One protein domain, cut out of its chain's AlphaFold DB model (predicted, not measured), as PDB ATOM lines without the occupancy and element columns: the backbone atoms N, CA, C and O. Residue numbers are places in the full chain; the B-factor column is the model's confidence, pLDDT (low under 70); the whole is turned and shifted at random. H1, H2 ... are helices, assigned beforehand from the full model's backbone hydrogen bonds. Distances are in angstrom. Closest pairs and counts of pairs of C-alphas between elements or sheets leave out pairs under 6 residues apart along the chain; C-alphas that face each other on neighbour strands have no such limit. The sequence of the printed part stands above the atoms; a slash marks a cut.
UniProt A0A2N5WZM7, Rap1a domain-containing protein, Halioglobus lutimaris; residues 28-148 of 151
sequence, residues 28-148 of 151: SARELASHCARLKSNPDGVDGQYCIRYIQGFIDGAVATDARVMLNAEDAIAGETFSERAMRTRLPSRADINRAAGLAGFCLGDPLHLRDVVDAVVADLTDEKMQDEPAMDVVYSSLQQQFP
ATOM      1  N   SER A  28      75.448  45.096  99.092       93.88
ATOM      2  CA  SER A  28      76.833  45.179  98.609       93.88
ATOM      3  C   SER A  28      77.037  44.362  97.332       93.88
ATOM      4  O   SER A  28      76.343  43.366  97.095       93.88
ATOM      5  N   ALA A  29      78.029  44.732  96.523       94.19
ATOM      6  CA  ALA A  29      78.412  43.964  95.343       94.19
ATOM      7  C   ALA A  29      78.818  42.525  95.700       94.19
ATOM      8  O   ALA A  29      78.432  41.590  94.999       94.19
ATOM      9  N   ARG A  30      79.511  42.320  96.833       94.50
ATOM     10  CA  ARG A  30      79.853  40.982  97.347       94.50
ATOM     11  C   ARG A  30      78.617  40.128  97.612       94.50
ATOM     12  O   ARG A  30      78.596  38.949  97.259       94.50
ATOM     13  N   GLU A  31      77.604  40.698  98.255       94.19
ATOM     14  CA  GLU A  31      76.376  39.975  98.583       94.19
ATOM     15  C   GLU A  31      75.616  39.592  97.310       94.19
ATOM     16  O   GLU A  31      75.263  38.423  97.136       94.19
ATOM     17  N   LEU A  32      75.480  40.522  96.360       95.12
ATOM     18  CA  LEU A  32      74.886  40.223  95.058       95.12
ATOM     19  C   LEU A  32      75.679  39.144  94.301       95.12
ATOM     20  O   LEU A  32      75.089  38.173  93.821       95.12
ATOM     21  N   ALA A  33      77.010  39.255  94.249       95.00
ATOM     22  CA  ALA A  33      77.885  38.267  93.617       95.00
ATOM     23  C   ALA A  33      77.711  36.867  94.227       95.00
ATOM     24  O   ALA A  33      77.728  35.865  93.505       95.00
ATOM     25  N   SER A  34      77.480  36.781  95.543       94.50
ATOM     26  CA  SER A  34      77.252  35.507  96.229       94.50
ATOM     27  C   SER A  34      75.979  34.795  95.750       94.50
ATOM     28  O   SER A  34      76.003  33.580  95.534       94.50
ATOM     29  N   HIS A  35      74.905  35.540  95.471       94.50
ATOM     30  CA  HIS A  35      73.694  34.996  94.852       94.50
ATOM     31  C   HIS A  35      73.932  34.642  93.376       94.50
ATOM     32  O   HIS A  35      73.521  33.586  92.886       94.50
ATOM     33  N   CYS A  36      74.687  35.472  92.658       95.00
ATOM     34  CA  CYS A  36      75.017  35.228  91.257       95.00
ATOM     35  C   CYS A  36      75.945  34.017  91.036       95.00
ATOM     36  O   CYS A  36      75.955  33.444  89.946       95.00
ATOM     37  N   ALA A  37      76.669  33.541  92.055       93.38
ATOM     38  CA  ALA A  37      77.596  32.411  91.936       93.38
ATOM     39  C   ALA A  37      76.937  31.108  91.434       93.38
ATOM     40  O   ALA A  37      77.585  30.280  90.789       93.38
ATOM     41  N   ARG A  38      75.636  30.914  91.701       89.44
ATOM     42  CA  ARG A  38      74.872  29.730  91.257       89.44
ATOM     43  C   ARG A  38      74.102  29.945  89.959       89.44
ATOM     44  O   ARG A  38      73.433  29.027  89.490       89.44
ATOM     45  N   LEU A  39      74.221  31.115  89.338       91.62
ATOM     46  CA  LEU A  39      73.431  31.498  88.172       91.62
ATOM     47  C   LEU A  39      73.612  30.559  86.964       91.62
ATOM     48  O   LEU A  39      72.683  30.378  86.177       91.62
ATOM     49  N   LYS A  40      74.800  29.968  86.789       90.56
ATOM     50  CA  LYS A  40      75.076  29.014  85.696       90.56
ATOM     51  C   LYS A  40      74.594  27.597  86.002       90.56
ATOM     52  O   LYS A  40      74.153  26.901  85.097       90.56
ATOM     53  N   SER A  41      74.704  27.160  87.254       92.38
ATOM     54  CA  SER A  41      74.407  25.780  87.655       92.38
ATOM     55  C   SER A  41      72.951  25.568  88.067       92.38
ATOM     56  O   SER A  41      72.446  24.457  87.934       92.38
ATOM     57  N   ASN A  42      72.274  26.607  88.562       94.19
ATOM     58  CA  ASN A  42      70.875  26.560  88.978       94.19
ATOM     59  C   ASN A  42      70.180  27.931  88.792       94.19
ATOM     60  O   ASN A  42      69.891  28.609  89.783       94.19
ATOM     61  N   PRO A  43      69.918  28.362  87.542       89.88
ATOM     62  CA  PRO A  43      69.323  29.673  87.248       89.88
ATOM     63  C   PRO A  43      67.906  29.847  87.816       89.88
ATOM     64  O   PRO A  43      67.517  30.962  88.155       89.88
ATOM     65  N   ASP A  44      67.153  28.754  87.957       94.56
ATOM     66  CA  ASP A  44      65.791  28.755  88.508       94.56
ATOM     67  C   ASP A  44      65.764  28.618  90.038       94.56
ATOM     68  O   ASP A  44      64.706  28.694  90.665       94.56
ATOM     69  N   GLY A  45      66.933  28.433  90.658       93.31
ATOM     70  CA  GLY A  45      67.090  28.454  92.103       93.31
ATOM     71  C   GLY A  45      66.909  29.852  92.685       93.31
ATOM     72  O   GLY A  45      67.026  30.855  91.985       93.31
ATOM     73  N   VAL A  46      66.681  29.916  94.000       95.38
ATOM     74  CA  VAL A  46      66.463  31.178  94.732       95.38
ATOM     75  C   VAL A  46      67.579  32.191  94.461       95.38
ATOM     76  O   VAL A  46      67.286  33.330  94.122       95.38
ATOM     77  N   ASP A  47      68.840  31.760  94.527       94.88
ATOM     78  CA  ASP A  47      70.006  32.624  94.302       94.88
ATOM     79  C   ASP A  47      70.115  33.120  92.850       94.88
ATOM     80  O   ASP A  47      70.317  34.308  92.599       94.88
ATOM     81  N   GLY A  48      69.920  32.221  91.877       93.31
ATOM     82  CA  GLY A  48      69.952  32.568  90.454       93.31
ATOM     83  C   GLY A  48      68.842  33.552  90.085       93.31
ATOM     84  O   GLY A  48      69.098  34.562  89.431       93.31
ATOM     85  N   GLN A  49      67.627  33.308  90.579       95.31
ATOM     86  CA  GLN A  49      66.497  34.213  90.400       95.31
ATOM     87  C   GLN A  49      66.725  35.549  91.106       95.31
ATOM     88  O   GLN A  49      66.426  36.583  90.516       95.31
ATOM     89  N   TYR A  50      67.288  35.561  92.318       94.94
ATOM     90  CA  TYR A  50      67.625  36.802  93.016       94.94
ATOM     91  C   TYR A  50      68.563  37.670  92.168       94.94
ATOM     92  O   TYR A  50      68.255  38.831  91.906       94.94
ATOM     93  N   CYS A  51      69.650  37.082  91.663       95.31
ATOM     94  CA  CYS A  51      70.617  37.768  90.807       95.31
ATOM     95  C   CYS A  51      69.964  38.361  89.544       95.31
ATOM     96  O   CYS A  51      70.086  39.559  89.279       95.31
ATOM     97  N   ILE A  52      69.212  37.542  88.794       94.88
ATOM     98  CA  ILE A  52      68.539  37.979  87.559       94.88
ATOM     99  C   ILE A  52      67.553  39.107  87.854       94.88
ATOM    100  O   ILE A  52      67.532  40.109  87.146       94.88
ATOM    101  N   ARG A  53      66.723  38.954  88.891       94.94
ATOM    102  CA  ARG A  53      65.670  39.921  89.217       94.94
ATOM    103  C   ARG A  53      66.229  41.228  89.747       94.94
ATOM    104  O   ARG A  53      65.651  42.265  89.443       94.94
ATOM    105  N   TYR A  54      67.333  41.193  90.490       94.56
ATOM    106  CA  TYR A  54      68.003  42.408  90.929       94.56
ATOM    107  C   TYR A  54      68.508  43.215  89.728       94.56
ATOM    108  O   TYR A  54      68.155  44.381  89.586       94.56
ATOM    109  N   ILE A  55      69.262  42.581  88.820       94.06
ATOM    110  CA  ILE A  55      69.828  43.255  87.639       94.06
ATOM    111  C   ILE A  55      68.718  43.707  86.683       94.06
ATOM    112  O   ILE A  55      68.735  44.841  86.215       94.06
ATOM    113  N   GLN A  56      67.715  42.861  86.437       92.38
ATOM    114  CA  GLN A  56      66.554  43.237  85.632       92.38
ATOM    115  C   GLN A  56      65.814  44.429  86.253       92.38
ATOM    116  O   GLN A  56      65.516  45.394  85.559       92.38
ATOM    117  N   GLY A  57      65.551  44.389  87.562       91.44
ATOM    118  CA  GLY A  57      64.893  45.478  88.278       91.44
ATOM    119  C   GLY A  57      65.706  46.770  88.258       91.44
ATOM    120  O   GLY A  57      65.126  47.847  88.144       91.44
ATOM    121  N   PHE A  58      67.037  46.671  88.307       91.31
ATOM    122  CA  PHE A  58      67.925  47.813  88.133       91.31
ATOM    123  C   PHE A  58      67.796  48.416  86.731       91.31
ATOM    124  O   PHE A  58      67.585  49.616  86.615       91.31
ATOM    125  N   ILE A  59      67.865  47.599  85.674       87.50
ATOM    126  CA  ILE A  59      67.713  48.058  84.284       87.50
ATOM    127  C   ILE A  59      66.349  48.725  84.092       87.50
ATOM    128  O   ILE A  59      66.275  49.859  83.619       87.50
ATOM    129  N   ASP A  60      65.278  48.051  84.514       83.94
ATOM    130  CA  ASP A  60      63.913  48.561  84.408       83.94
ATOM    131  C   ASP A  60      63.758  49.878  85.194       83.94
ATOM    132  O   ASP A  60      63.110  50.809  84.720       83.94
ATOM    133  N   GLY A  61      64.396  49.996  86.365       81.69
ATOM    134  CA  GLY A  61      64.378  51.190  87.212       81.69
ATOM    135  C   GLY A  61      65.196  52.365  86.667       81.69
ATOM    136  O   GLY A  61      64.682  53.486  86.615       81.69
ATOM    137  N   ALA A  62      66.434  52.118  86.234       72.88
ATOM    138  CA  ALA A  62      67.355  53.119  85.693       72.88
ATOM    139  C   ALA A  62      66.841  53.691  84.362       72.88
ATOM    140  O   ALA A  62      66.816  54.909  84.168       72.88
ATOM    141  N   VAL A  63      66.330  52.829  83.474       64.88
ATOM    142  CA  VAL A  63      65.704  53.246  82.209       64.88
ATOM    143  C   VAL A  63      64.384  53.986  82.459       64.88
ATOM    144  O   VAL A  63      64.067  54.953  81.761       64.88
ATOM    145  N   ALA A  64      63.592  53.569  83.453       60.94
ATOM    146  CA  ALA A  64      62.314  54.219  83.738       60.94
ATOM    147  C   ALA A  64      62.449  55.562  84.465       60.94
ATOM    148  O   ALA A  64      61.596  56.426  84.260       60.94
ATOM    149  N   THR A  65      63.468  55.750  85.305       64.69
ATOM    150  CA  THR A  65      63.496  56.875  86.252       64.69
ATOM    151  C   THR A  65      64.552  57.903  85.882       64.69
ATOM    152  O   THR A  65      64.179  59.023  85.548       64.69
ATOM    153  N   ASP A  66      65.834  57.551  85.846       63.75
ATOM    154  CA  ASP A  66      66.905  58.551  85.716       63.75
ATOM    155  C   ASP A  66      66.926  59.167  84.317       63.75
ATOM    156  O   ASP A  66      66.885  60.388  84.152       63.75
ATOM    157  N   ALA A  67      66.823  58.312  83.302       66.75
ATOM    158  CA  ALA A  67      66.737  58.720  81.909       66.75
ATOM    159  C   ALA A  67      65.509  59.613  81.632       66.75
ATOM    160  O   ALA A  67      65.605  60.655  80.979       66.75
ATOM    161  N   ARG A  68      64.335  59.252  82.175       63.50
ATOM    162  CA  ARG A  68      63.103  60.045  82.007       63.50
ATOM    163  C   ARG A  68      63.122  61.339  82.813       63.50
ATOM    164  O   ARG A  68      62.581  62.342  82.353       63.50
ATOM    165  N   VAL A  69      63.719  61.339  84.005       72.31
ATOM    166  CA  VAL A  69      63.887  62.543  84.830       72.31
ATOM    167  C   VAL A  69      64.791  63.545  84.120       72.31
ATOM    168  O   VAL A  69      64.434  64.719  84.050       72.31
ATOM    169  N   MET A  70      65.895  63.092  83.522       68.94
ATOM    170  CA  MET A  70      66.780  63.961  82.746       68.94
ATOM    171  C   MET A  70      66.078  64.530  81.507       68.94
ATOM    172  O   MET A  70      66.111  65.741  81.310       68.94
ATOM    173  N   LEU A  71      65.326  63.718  80.751       72.88
ATOM    174  CA  LEU A  71      64.496  64.220  79.644       72.88
ATOM    175  C   LEU A  71      63.489  65.282  80.105       72.88
ATOM    176  O   LEU A  71      63.323  66.317  79.469       72.88
ATOM    177  N   ASN A  72      62.806  65.042  81.228       70.81
ATOM    178  CA  ASN A  72      61.877  66.015  81.805       70.81
ATOM    179  C   ASN A  72      62.569  67.324  82.201       70.81
ATOM    180  O   ASN A  72      61.963  68.385  82.066       70.81
ATOM    181  N   ALA A  73      63.807  67.255  82.697       75.94
ATOM    182  CA  ALA A  73      64.593  68.432  83.039       75.94
ATOM    183  C   ALA A  73      65.010  69.218  81.786       75.94
ATOM    184  O   ALA A  73      64.840  70.436  81.758       75.94
ATOM    185  N   GLU A  74      65.485  68.540  80.738       79.81
ATOM    186  CA  GLU A  74      65.860  69.178  79.471       79.81
ATOM    187  C   GLU A  74      64.663  69.874  78.804       79.81
ATOM    188  O   GLU A  74      64.760  71.032  78.399       79.81
ATOM    189  N   ASP A  75      63.507  69.211  78.754       79.06
ATOM    190  CA  ASP A  75      62.315  69.750  78.089       79.06
ATOM    191  C   ASP A  75      61.644  70.870  78.914       79.06
ATOM    192  O   ASP A  75      61.051  71.801  78.360       79.06
ATOM    193  N   ALA A  76      61.788  70.848  80.247       73.31
ATOM    194  CA  ALA A  76      61.389  71.966  81.103       73.31
ATOM    195  C   ALA A  76      62.235  73.225  80.852       73.31
ATOM    196  O   ALA A  76      61.715  74.335  80.951       73.31
ATOM    197  N   ILE A  77      63.517  73.056  80.511       78.69
ATOM    198  CA  ILE A  77      64.410  74.159  80.134       78.69
ATOM    199  C   ILE A  77      64.085  74.656  78.719       78.69
ATOM    200  O   ILE A  77      64.039  75.865  78.495       78.69
ATOM    201  N   ALA A  78      63.835  73.746  77.772       82.88
ATOM    202  CA  ALA A  78      63.520  74.083  76.382       82.88
ATOM    203  C   ALA A  78      62.127  74.718  76.197       82.88
ATOM    204  O   ALA A  78      61.891  75.396  75.198       82.88
ATOM    205  N   GLY A  79      61.224  74.536  77.167       79.56
ATOM    206  CA  GLY A  79      59.873  75.086  77.143       79.56
ATOM    207  C   GLY A  79      58.905  74.231  76.326       79.56
ATOM    208  O   GLY A  79      58.425  74.664  75.283       79.56
ATOM    209  N   GLU A  80      58.591  73.026  76.810       86.50
ATOM    210  CA  GLU A  80      57.565  72.154  76.213       86.50
ATOM    211  C   GLU A  80      56.127  72.602  76.549       86.50
ATOM    212  O   GLU A  80      55.832  73.126  77.630       86.50
ATOM    213  N   THR A  81      55.182  72.346  75.639       89.69
ATOM    214  CA  THR A  81      53.752  72.571  75.922       89.69
ATOM    215  C   THR A  81      53.151  71.431  76.755       89.69
ATOM    216  O   THR A  81      53.649  70.306  76.768       89.69
ATOM    217  N   PHE A  82      52.008  71.672  77.412       87.06
ATOM    218  CA  PHE A  82      51.299  70.611  78.146       87.06
ATOM    219  C   PHE A  82      50.932  69.416  77.249       87.06
ATOM    220  O   PHE A  82      51.065  68.265  77.665       87.06
ATOM    221  N   SER A  83      50.482  69.681  76.018       88.50
ATOM    222  CA  SER A  83      50.100  68.631  75.067       88.50
ATOM    223  C   SER A  83      51.297  67.799  74.610       88.50
ATOM    224  O   SER A  83      51.173  66.586  74.468       88.50
ATOM    225  N   GLU A  84      52.457  68.428  74.429       86.75
ATOM    226  CA  GLU A  84      53.711  67.762  74.070       86.75
ATOM    227  C   GLU A  84      54.210  66.856  75.201       86.75
ATOM    228  O   GLU A  84      54.421  65.660  74.984       86.75
ATOM    229  N   ARG A  85      54.228  67.360  76.444       84.38
ATOM    230  CA  ARG A  85      54.521  66.550  77.638       84.38
ATOM    231  C   ARG A  85      53.569  65.361  77.776       84.38
ATOM    232  O   ARG A  85      53.983  64.239  78.083       84.38
ATOM    233  N   ALA A  86      52.273  65.596  77.579       85.81
ATOM    234  CA  ALA A  86      51.260  64.550  77.669       85.81
ATOM    235  C   ALA A  86      51.447  63.472  76.589       85.81
ATOM    236  O   ALA A  86      51.229  62.294  76.868       85.81
ATOM    237  N   MET A  87      51.868  63.857  75.381       84.12
ATOM    238  CA  MET A  87      52.169  62.922  74.297       84.12
ATOM    239  C   MET A  87      53.406  62.078  74.626       84.12
ATOM    240  O   MET A  87      53.309  60.852  74.646       84.12
ATOM    241  N   ARG A  88      54.518  62.722  74.996       84.25
ATOM    242  CA  ARG A  88      55.799  62.077  75.329       84.25
ATOM    243  C   ARG A  88      55.682  61.052  76.457       84.25
ATOM    244  O   ARG A  88      56.232  59.959  76.378       84.25
ATOM    245  N   THR A  89      54.931  61.375  77.511       81.00
ATOM    246  CA  THR A  89      54.780  60.489  78.680       81.00
ATOM    247  C   THR A  89      53.872  59.285  78.431       81.00
ATOM    248  O   THR A  89      54.076  58.233  79.037       81.00
ATOM    249  N   ARG A  90      52.865  59.423  77.559       82.94
ATOM    250  CA  ARG A  90      51.876  58.367  77.278       82.94
ATOM    251  C   ARG A  90      52.258  57.479  76.106       82.94
ATOM    252  O   ARG A  90      51.860  56.317  76.082       82.94
ATOM    253  N   LEU A  91      52.982  58.023  75.137       82.06
ATOM    254  CA  LEU A  91      53.387  57.317  73.933       82.06
ATOM    255  C   LEU A  91      54.785  57.796  73.510       82.06
ATOM    256  O   LEU A  91      54.905  58.570  72.560       82.06
ATOM    257  N   PRO A  92      55.840  57.387  74.240       78.00
ATOM    258  CA  PRO A  92      57.196  57.820  73.938       78.00
ATOM    259  C   PRO A  92      57.608  57.339  72.547       78.00
ATOM    260  O   PRO A  92      57.350  56.194  72.162       78.00
ATOM    261  N   SER A  93      58.255  58.218  71.786       82.00
ATOM    262  CA  SER A  93      58.820  57.849  70.493       82.00
ATOM    263  C   SER A  93      60.106  57.033  70.679       82.00
ATOM    264  O   SER A  93      60.744  57.066  71.732       82.00
ATOM    265  N   ARG A  94      60.547  56.322  69.631       78.25
ATOM    266  CA  ARG A  94      61.872  55.671  69.638       78.25
ATOM    267  C   ARG A  94      63.011  56.673  69.841       78.25
ATOM    268  O   ARG A  94      64.002  56.337  70.475       78.25
ATOM    269  N   ALA A  95      62.855  57.896  69.335       80.25
ATOM    270  CA  ALA A  95      63.832  58.959  69.537       80.25
ATOM    271  C   ALA A  95      63.920  59.365  71.016       80.25
ATOM    272  O   ALA A  95      65.024  59.515  71.528       80.25
ATOM    273  N   ASP A  96      62.783  59.453  71.715       78.12
ATOM    274  CA  ASP A  96      62.765  59.732  73.155       78.12
ATOM    275  C   ASP A  96      63.449  58.616  73.940       78.12
ATOM    276  O   ASP A  96      64.238  58.905  74.829       78.12
ATOM    277  N   ILE A  97      63.200  57.351  73.586       76.12
ATOM    278  CA  ILE A  97      63.839  56.190  74.226       76.12
ATOM    279  C   ILE A  97      65.359  56.229  74.030       76.12
ATOM    280  O   ILE A  97      66.101  56.072  74.996       76.12
ATOM    281  N   ASN A  98      65.825  56.498  72.808       76.06
ATOM    282  CA  ASN A  98      67.254  56.585  72.509       76.06
ATOM    283  C   ASN A  98      67.916  57.783  73.204       76.06
ATOM    284  O   ASN A  98      69.013  57.649  73.739       76.06
ATOM    285  N   ARG A  99      67.244  58.942  73.246       77.00
ATOM    286  CA  ARG A  99      67.716  60.119  73.992       77.00
ATOM    287  C   ARG A  99      67.796  59.809  75.488       77.00
ATOM    288  O   ARG A  99      68.792  60.143  76.116       77.00
ATOM    289  N   ALA A 100      66.803  59.107  76.038       76.44
ATOM    290  CA  ALA A 100      66.825  58.627  77.419       76.44
ATOM    291  C   ALA A 100      68.029  57.697  77.672       76.44
ATOM    292  O   ALA A 100      68.754  57.886  78.645       76.44
ATOM    293  N   ALA A 101      68.269  56.725  76.788       72.56
ATOM    294  CA  ALA A 101      69.403  55.806  76.895       72.56
ATOM    295  C   ALA A 101      70.753  56.547  76.844       72.56
ATOM    296  O   ALA A 101      71.624  56.308  77.676       72.56
ATOM    297  N   GLY A 102      70.888  57.533  75.950       74.19
ATOM    298  CA  GLY A 102      72.062  58.407  75.902       74.19
ATOM    299  C   GLY A 102      72.300  59.163  77.213       74.19
ATOM    300  O   GLY A 102      73.438  59.259  77.666       74.19
ATOM    301  N   LEU A 103      71.235  59.636  77.867       77.31
ATOM    302  CA  LEU A 103      71.318  60.300  79.173       77.31
ATOM    303  C   LEU A 103      71.687  59.333  80.308       77.31
ATOM    304  O   LEU A 103      72.381  59.729  81.239       77.31
ATOM    305  N   ALA A 104      71.275  58.066  80.217       78.75
ATOM    306  CA  ALA A 104      71.679  57.021  81.157       78.75
ATOM    307  C   ALA A 104      73.157  56.605  81.000       78.75
ATOM    308  O   ALA A 104      73.713  55.985  81.906       78.75
ATOM    309  N   GLY A 105      73.802  56.944  79.880       81.75
ATOM    310  CA  GLY A 105      75.207  56.628  79.607       81.75
ATOM    311  C   GLY A 105      75.464  55.182  79.171       81.75
ATOM    312  O   GLY A 105      76.622  54.793  79.041       81.75
ATOM    313  N   PHE A 106      74.414  54.394  78.933       85.50
ATOM    314  CA  PHE A 106      74.503  53.042  78.383       85.50
ATOM    315  C   PHE A 106      73.316  52.764  77.457       85.50
ATOM    316  O   PHE A 106      72.204  53.246  77.680       85.50
ATOM    317  N   CYS A 107      73.543  51.960  76.422       81.75
ATOM    318  CA  CYS A 107      72.531  51.608  75.436       81.75
ATOM    319  C   CYS A 107      72.401  50.094  75.334       81.75
ATOM    320  O   CYS A 107      73.293  49.392  74.868       81.75
ATOM    321  N   LEU A 108      71.240  49.593  75.740       80.88
ATOM    322  CA  LEU A 108      70.868  48.202  75.553       80.88
ATOM    323  C   LEU A 108      70.234  48.057  74.164       80.88
ATOM    324  O   LEU A 108      69.233  48.710  73.874       80.88
ATOM    325  N   GLY A 109      70.851  47.259  73.290       68.94
ATOM    326  CA  GLY A 109      70.385  47.070  71.914       68.94
ATOM    327  C   GLY A 109      68.978  46.464  71.812       68.94
ATOM    328  O   GLY A 109      68.452  45.903  72.772       68.94
ATOM    329  N   ASP A 110      68.380  46.546  70.620       67.88
ATOM    330  CA  ASP A 110      67.109  45.891  70.277       67.88
ATOM    331  C   ASP A 110      67.376  44.829  69.185       67.88
ATOM    332  O   ASP A 110      67.713  45.211  68.057       67.88
ATOM    333  N   PRO A 111      67.289  43.511  69.480       68.56
ATOM    334  CA  PRO A 111      66.706  42.891  70.678       68.56
ATOM    335  C   PRO A 111      67.662  42.766  71.882       68.56
ATOM    336  O   PRO A 111      68.816  42.362  71.748       68.56
ATOM    337  N   LEU A 112      67.133  43.025  73.084       73.25
ATOM    338  CA  LEU A 112      67.838  42.874  74.361       73.25
ATOM    339  C   LEU A 112      67.760  41.428  74.872       73.25
ATOM    340  O   LEU A 112      66.724  40.977  75.368       73.25
ATOM    341  N   HIS A 113      68.881  40.713  74.837       86.12
ATOM    342  CA  HIS A 113      69.015  39.444  75.544       86.12
ATOM    343  C   HIS A 113      69.424  39.707  76.997       86.12
ATOM    344  O   HIS A 113      70.601  39.860  77.311       86.12
ATOM    345  N   LEU A 114      68.439  39.729  77.907       87.50
ATOM    346  CA  LEU A 114      68.662  39.957  79.347       87.50
ATOM    347  C   LEU A 114      69.771  39.063  79.919       87.50
ATOM    348  O   LEU A 114      70.511  39.485  80.800       87.50
ATOM    349  N   ARG A 115      69.898  37.831  79.413       89.12
ATOM    350  CA  ARG A 115      70.913  36.898  79.893       89.12
ATOM    351  C   ARG A 115      72.339  37.383  79.631       89.12
ATOM    352  O   ARG A 115      73.159  37.272  80.533       89.12
ATOM    353  N   ASP A 116      72.597  37.952  78.459       90.75
ATOM    354  CA  ASP A 116      73.929  38.431  78.081       90.75
ATOM    355  C   ASP A 116      74.337  39.627  78.946       90.75
ATOM    356  O   ASP A 116      75.465  39.698  79.432       90.75
ATOM    357  N   VAL A 117      73.383  40.522  79.225       91.62
ATOM    358  CA  VAL A 117      73.593  41.655  80.136       91.62
ATOM    359  C   VAL A 117      73.868  41.181  81.557       91.62
ATOM    360  O   VAL A 117      74.813  41.646  82.188       91.62
ATOM    361  N   VAL A 118      73.076  40.230  82.055       93.69
ATOM    362  CA  VAL A 118      73.291  39.655  83.386       93.69
ATOM    363  C   VAL A 118      74.666  38.992  83.471       93.69
ATOM    364  O   VAL A 118      75.381  39.224  84.439       93.69
ATOM    365  N   ASP A 119      75.064  38.196  82.478       93.06
ATOM    366  CA  ASP A 119      76.349  37.493  82.506       93.06
ATOM    367  C   ASP A 119      77.546  38.471  82.460       93.06
ATOM    368  O   ASP A 119      78.541  38.227  83.149       93.06
ATOM    369  N   ALA A 120      77.443  39.591  81.731       92.94
ATOM    370  CA  ALA A 120      78.452  40.657  81.727       92.94
ATOM    371  C   ALA A 120      78.564  41.351  83.096       92.94
ATOM    372  O   ALA A 120      79.647  41.425  83.672       92.94
ATOM    373  N   VAL A 121      77.430  41.765  83.667       93.94
ATOM    374  CA  VAL A 121      77.378  42.417  84.985       93.94
ATOM    375  C   VAL A 121      77.904  41.501  86.091       93.94
ATOM    376  O   VAL A 121      78.631  41.938  86.980       93.94
ATOM    377  N   VAL A 122      77.578  40.208  86.038       94.12
ATOM    378  CA  VAL A 122      78.072  39.222  87.008       94.12
ATOM    379  C   VAL A 122      79.587  39.062  86.939       94.12
ATOM    380  O   VAL A 122      80.204  38.842  87.979       94.12
ATOM    381  N   ALA A 123      80.198  39.178  85.758       92.81
ATOM    382  CA  ALA A 123      81.651  39.134  85.643       92.81
ATOM    383  C   ALA A 123      82.298  40.302  86.407       92.81
ATOM    384  O   ALA A 123      83.219  40.078  87.194       92.81
ATOM    385  N   ASP A 124      81.756  41.509  86.262       91.81
ATOM    386  CA  ASP A 124      82.287  42.711  86.914       91.81
ATOM    387  C   ASP A 124      82.030  42.713  88.433       91.81
ATOM    388  O   ASP A 124      82.894  43.110  89.213       91.81
ATOM    389  N   LEU A 125      80.900  42.151  88.886       90.75
ATOM    390  CA  LEU A 125      80.591  41.961  90.313       90.75
ATOM    391  C   LEU A 125      81.596  41.061  91.053       90.75
ATOM    392  O   LEU A 125      81.654  41.087  92.283       90.75
ATOM    393  N   THR A 126      82.368  40.243  90.330       88.44
ATOM    394  CA  THR A 126      83.395  39.380  90.934       88.44
ATOM    395  C   THR A 126      84.750  40.066  91.129       88.44
ATOM    396  O   THR A 126      85.623  39.468  91.762       88.44
ATOM    397  N   ASP A 127      84.931  41.309  90.663       88.44
ATOM    398  CA  ASP A 127      86.153  42.080  90.921       88.44
ATOM    399  C   ASP A 127      86.281  42.399  92.420       88.44
ATOM    400  O   ASP A 127      85.443  43.074  93.024       88.44
ATOM    401  N   GLU A 128      87.368  41.923  93.031       81.69
ATOM    402  CA  GLU A 128      87.674  42.115  94.451       81.69
ATOM    403  C   GLU A 128      87.699  43.587  94.873       81.69
ATOM    404  O   GLU A 128      87.361  43.897  96.015       81.69
ATOM    405  N   LYS A 129      88.047  44.504  93.963       85.31
ATOM    406  CA  LYS A 129      88.137  45.940  94.258       85.31
ATOM    407  C   LYS A 129      86.785  46.596  94.501       85.31
ATOM    408  O   LYS A 129      86.743  47.644  95.133       85.31
ATOM    409  N   MET A 130      85.710  46.010  93.981       82.88
ATOM    410  CA  MET A 130      84.370  46.598  94.011       82.88
ATOM    411  C   MET A 130      83.451  45.920  95.031       82.88
ATOM    412  O   MET A 130      82.309  46.325  95.197       82.88
ATOM    413  N   GLN A 131      83.932  44.897  95.743       84.06
ATOM    414  CA  GLN A 131      83.097  44.039  96.590       84.06
ATOM    415  C   GLN A 131      82.396  44.753  97.757       84.06
ATOM    416  O   GLN A 131      81.312  44.322  98.154       84.06
ATOM    417  N   ASP A 132      83.006  45.801  98.312       88.38
ATOM    418  CA  ASP A 132      82.431  46.576  99.421       88.38
ATOM    419  C   ASP A 132      81.582  47.768  98.940       88.38
ATOM    420  O   ASP A 132      80.933  48.422  99.756       88.38
ATOM    421  N   GLU A 133      81.546  48.030  97.630       91.06
ATOM    422  CA  GLU A 133      80.707  49.076  97.045       91.06
ATOM    423  C   GLU A 133      79.234  48.637  96.982       91.06
ATOM    424  O   GLU A 133      78.926  47.433  96.949       91.06
ATOM    425  N   PRO A 134      78.288  49.592  96.932       92.69
ATOM    426  CA  PRO A 134      76.894  49.293  96.650       92.69
ATOM    427  C   PRO A 134      76.752  48.524  95.335       92.69
ATOM    428  O   PRO A 134      77.261  48.933  94.293       92.69
ATOM    429  N   ALA A 135      75.988  47.432  95.355       93.19
ATOM    430  CA  ALA A 135      75.711  46.633  94.166       93.19
ATOM    431  C   ALA A 135      75.132  47.488  93.030       93.19
ATOM    432  O   ALA A 135      75.463  47.283  91.869       93.19
ATOM    433  N   MET A 136      74.311  48.482  93.378       91.06
ATOM    434  CA  MET A 136      73.732  49.441  92.442       91.06
ATOM    435  C   MET A 136      74.798  50.170  91.607       91.06
ATOM    436  O   MET A 136      74.672  50.241  90.387       91.06
ATOM    437  N   ASP A 137      75.860  50.663  92.248       90.81
ATOM    438  CA  ASP A 137      76.910  51.454  91.594       90.81
ATOM    439  C   ASP A 137      77.782  50.580  90.685       90.81
ATOM    440  O   ASP A 137      78.156  50.977  89.577       90.81
ATOM    441  N   VAL A 138      78.051  49.345  91.116       93.62
ATOM    442  CA  VAL A 138      78.788  48.364  90.308       93.62
ATOM    443  C   VAL A 138      77.969  47.932  89.093       93.62
ATOM    444  O   VAL A 138      78.492  47.901  87.984       93.62
ATOM    445  N   VAL A 139      76.667  47.669  89.259       93.31
ATOM    446  CA  VAL A 139      75.781  47.336  88.132       93.31
ATOM    447  C   VAL A 139      75.708  48.501  87.144       93.31
ATOM    448  O   VAL A 139      75.848  48.286  85.943       93.31
ATOM    449  N   TYR A 140      75.536  49.735  87.624       90.75
ATOM    450  CA  TYR A 140      75.468  50.910  86.754       90.75
ATOM    451  C   TYR A 140      76.765  51.127  85.965       90.75
ATOM    452  O   TYR A 140      76.734  51.278  84.744       90.75
ATOM    453  N   SER A 141      77.912  51.096  86.645       90.62
ATOM    454  CA  SER A 141      79.217  51.281  86.000       90.62
ATOM    455  C   SER A 141      79.567  50.143  85.039       90.62
ATOM    456  O   SER A 141      80.093  50.413  83.959       90.62
ATOM    457  N   SER A 142      79.213  48.897  85.369       93.25
ATOM    458  CA  SER A 142      79.336  47.756  84.456       93.25
ATOM    459  C   SER A 142      78.529  47.981  83.175       93.25
ATOM    460  O   SER A 142      79.063  47.839  82.075       93.25
ATOM    461  N   LEU A 143      77.276  48.439  83.288       91.19
ATOM    462  CA  LEU A 143      76.442  48.729  82.118       91.19
ATOM    463  C   LEU A 143      77.053  49.813  81.219       91.19
ATOM    464  O   LEU A 143      77.066  49.651  80.001       91.19
ATOM    465  N   GLN A 144      77.606  50.880  81.798       89.00
ATOM    466  CA  GLN A 144      78.276  51.944  81.037       89.00
ATOM    467  C   GLN A 144      79.538  51.461  80.310       89.00
ATOM    468  O   GLN A 144      79.826  51.913  79.204       89.00
ATOM    469  N   GLN A 145      80.297  50.549  80.921       91.00
ATOM    470  CA  GLN A 145      81.541  50.032  80.348       91.00
ATOM    471  C   GLN A 145      81.290  48.983  79.261       91.00
ATOM    472  O   GLN A 145      81.953  49.001  78.225       91.00
ATOM    473  N   GLN A 146      80.341  48.076  79.497       91.06
ATOM    474  CA  GLN A 146      80.072  46.926  78.630       91.06
ATOM    475  C   GLN A 146      79.100  47.267  77.489       91.06
ATOM    476  O   GLN A 146      79.155  46.642  76.430       91.06
ATOM    477  N   PHE A 147      78.221  48.258  77.683       89.38
ATOM    478  CA  PHE A 147      77.174  48.637  76.725       89.38
ATOM    479  C   PHE A 147      77.179  50.146  76.418       89.38
ATOM    480  O   PHE A 147      76.169  50.827  76.637       89.38
ATOM    481  N   PRO A 148      78.292  50.707  75.909       87.69
ATOM    482  CA  PRO A 148      78.337  52.113  75.529       87.69
ATOM    483  C   PRO A 148      77.377  52.400  74.368       87.69
ATOM    484  O   PRO A 148      77.180  51.578  73.474       87.69
TER     485      PRO A 148
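Overview. This is residues 28 to 148 of the 151 residues of the protein "Rap1a domain-containing protein" of Halioglobus lutimaris (UniProt A0A2N5WZM7). H2 and H3 follow each other nearly in one line and make a long spine; at one end of it H1, H6 and H7 cluster into a head, with H1 and H6 packed on the first part of H2. H5 crosses the spine near the H2 to H3 joint, and at the far end H4 folds back beside H3. The printed part has 121 residues with seven named helices, H1 to H7 in chain order, and no named strand; its class is all helix. It is elongated, spanning 51 by 28 by 21 A, and only just loose, close to compact, with a radius of gyration of the C-alphas of 16.6 A.

Arrangement. Begin with H2, residues 46 to 64, the hub, which touches four helices. Its residues 47 to 52 touch H1, residues 29 to 36, at a steep tilt of 58 degrees, opposite ways; the closest C-alphas, of His 35 and Asp 47, are 4.4 A apart. Next look at H6, residues 114 to 125, which touches H2 about perpendicular at 78 degrees, its closest C-alphas being Ile 52 and Val 118 at 6.5 A. H7, residues 135 to 146, only just touches H2, with 3 pairs of C-alphas within 8 A, the closest being Ile 55 and Val 139 at 7.2 A. H7 also touches H6, closest at the C-alphas of Val 121 and Ser 142, 5.7 A, and H1, closest at those of Ala 29 and Ala 135, 4.0 A. H3, residues 66 to 78, and H2 meet only through their link. H5, residues 94 to 104, touches H3, closest at the C-alphas of Ala 67 and Ala 100, 4.5 A, and touches H2, closest at those of Val 63 and Ala 101, 7.0 A. H4, residues 82 to 90, touches no helix, but H3 and H4 are near each other. In all seven helices every O i to N i+4 pair is within hydrogen-bond range.

Along the chain. Find C-alpha 46 at (66.463, 31.178, 94.732); from there H2 runs 25.9 A to C-alpha 64 at (62.314, 54.219, 83.738). H3 then runs 18.4 A to C-alpha 78 at (63.520, 74.083, 76.382). H6 is 16.3 A long, H7 16.1 A and H5 15.2 A; H4 and H1 are shorter.

Size, cuts and confidence. The two C-alphas farthest apart, of Ser 41 and Thr 81, are 52.5 A from each other. The printed part has no cut, and no link is long. Residues 90 to 95 stand free. The mean pLDDT of the printed part is 85.4; look for values under 70 at residues 63 to 68, 70 and 109 to 111.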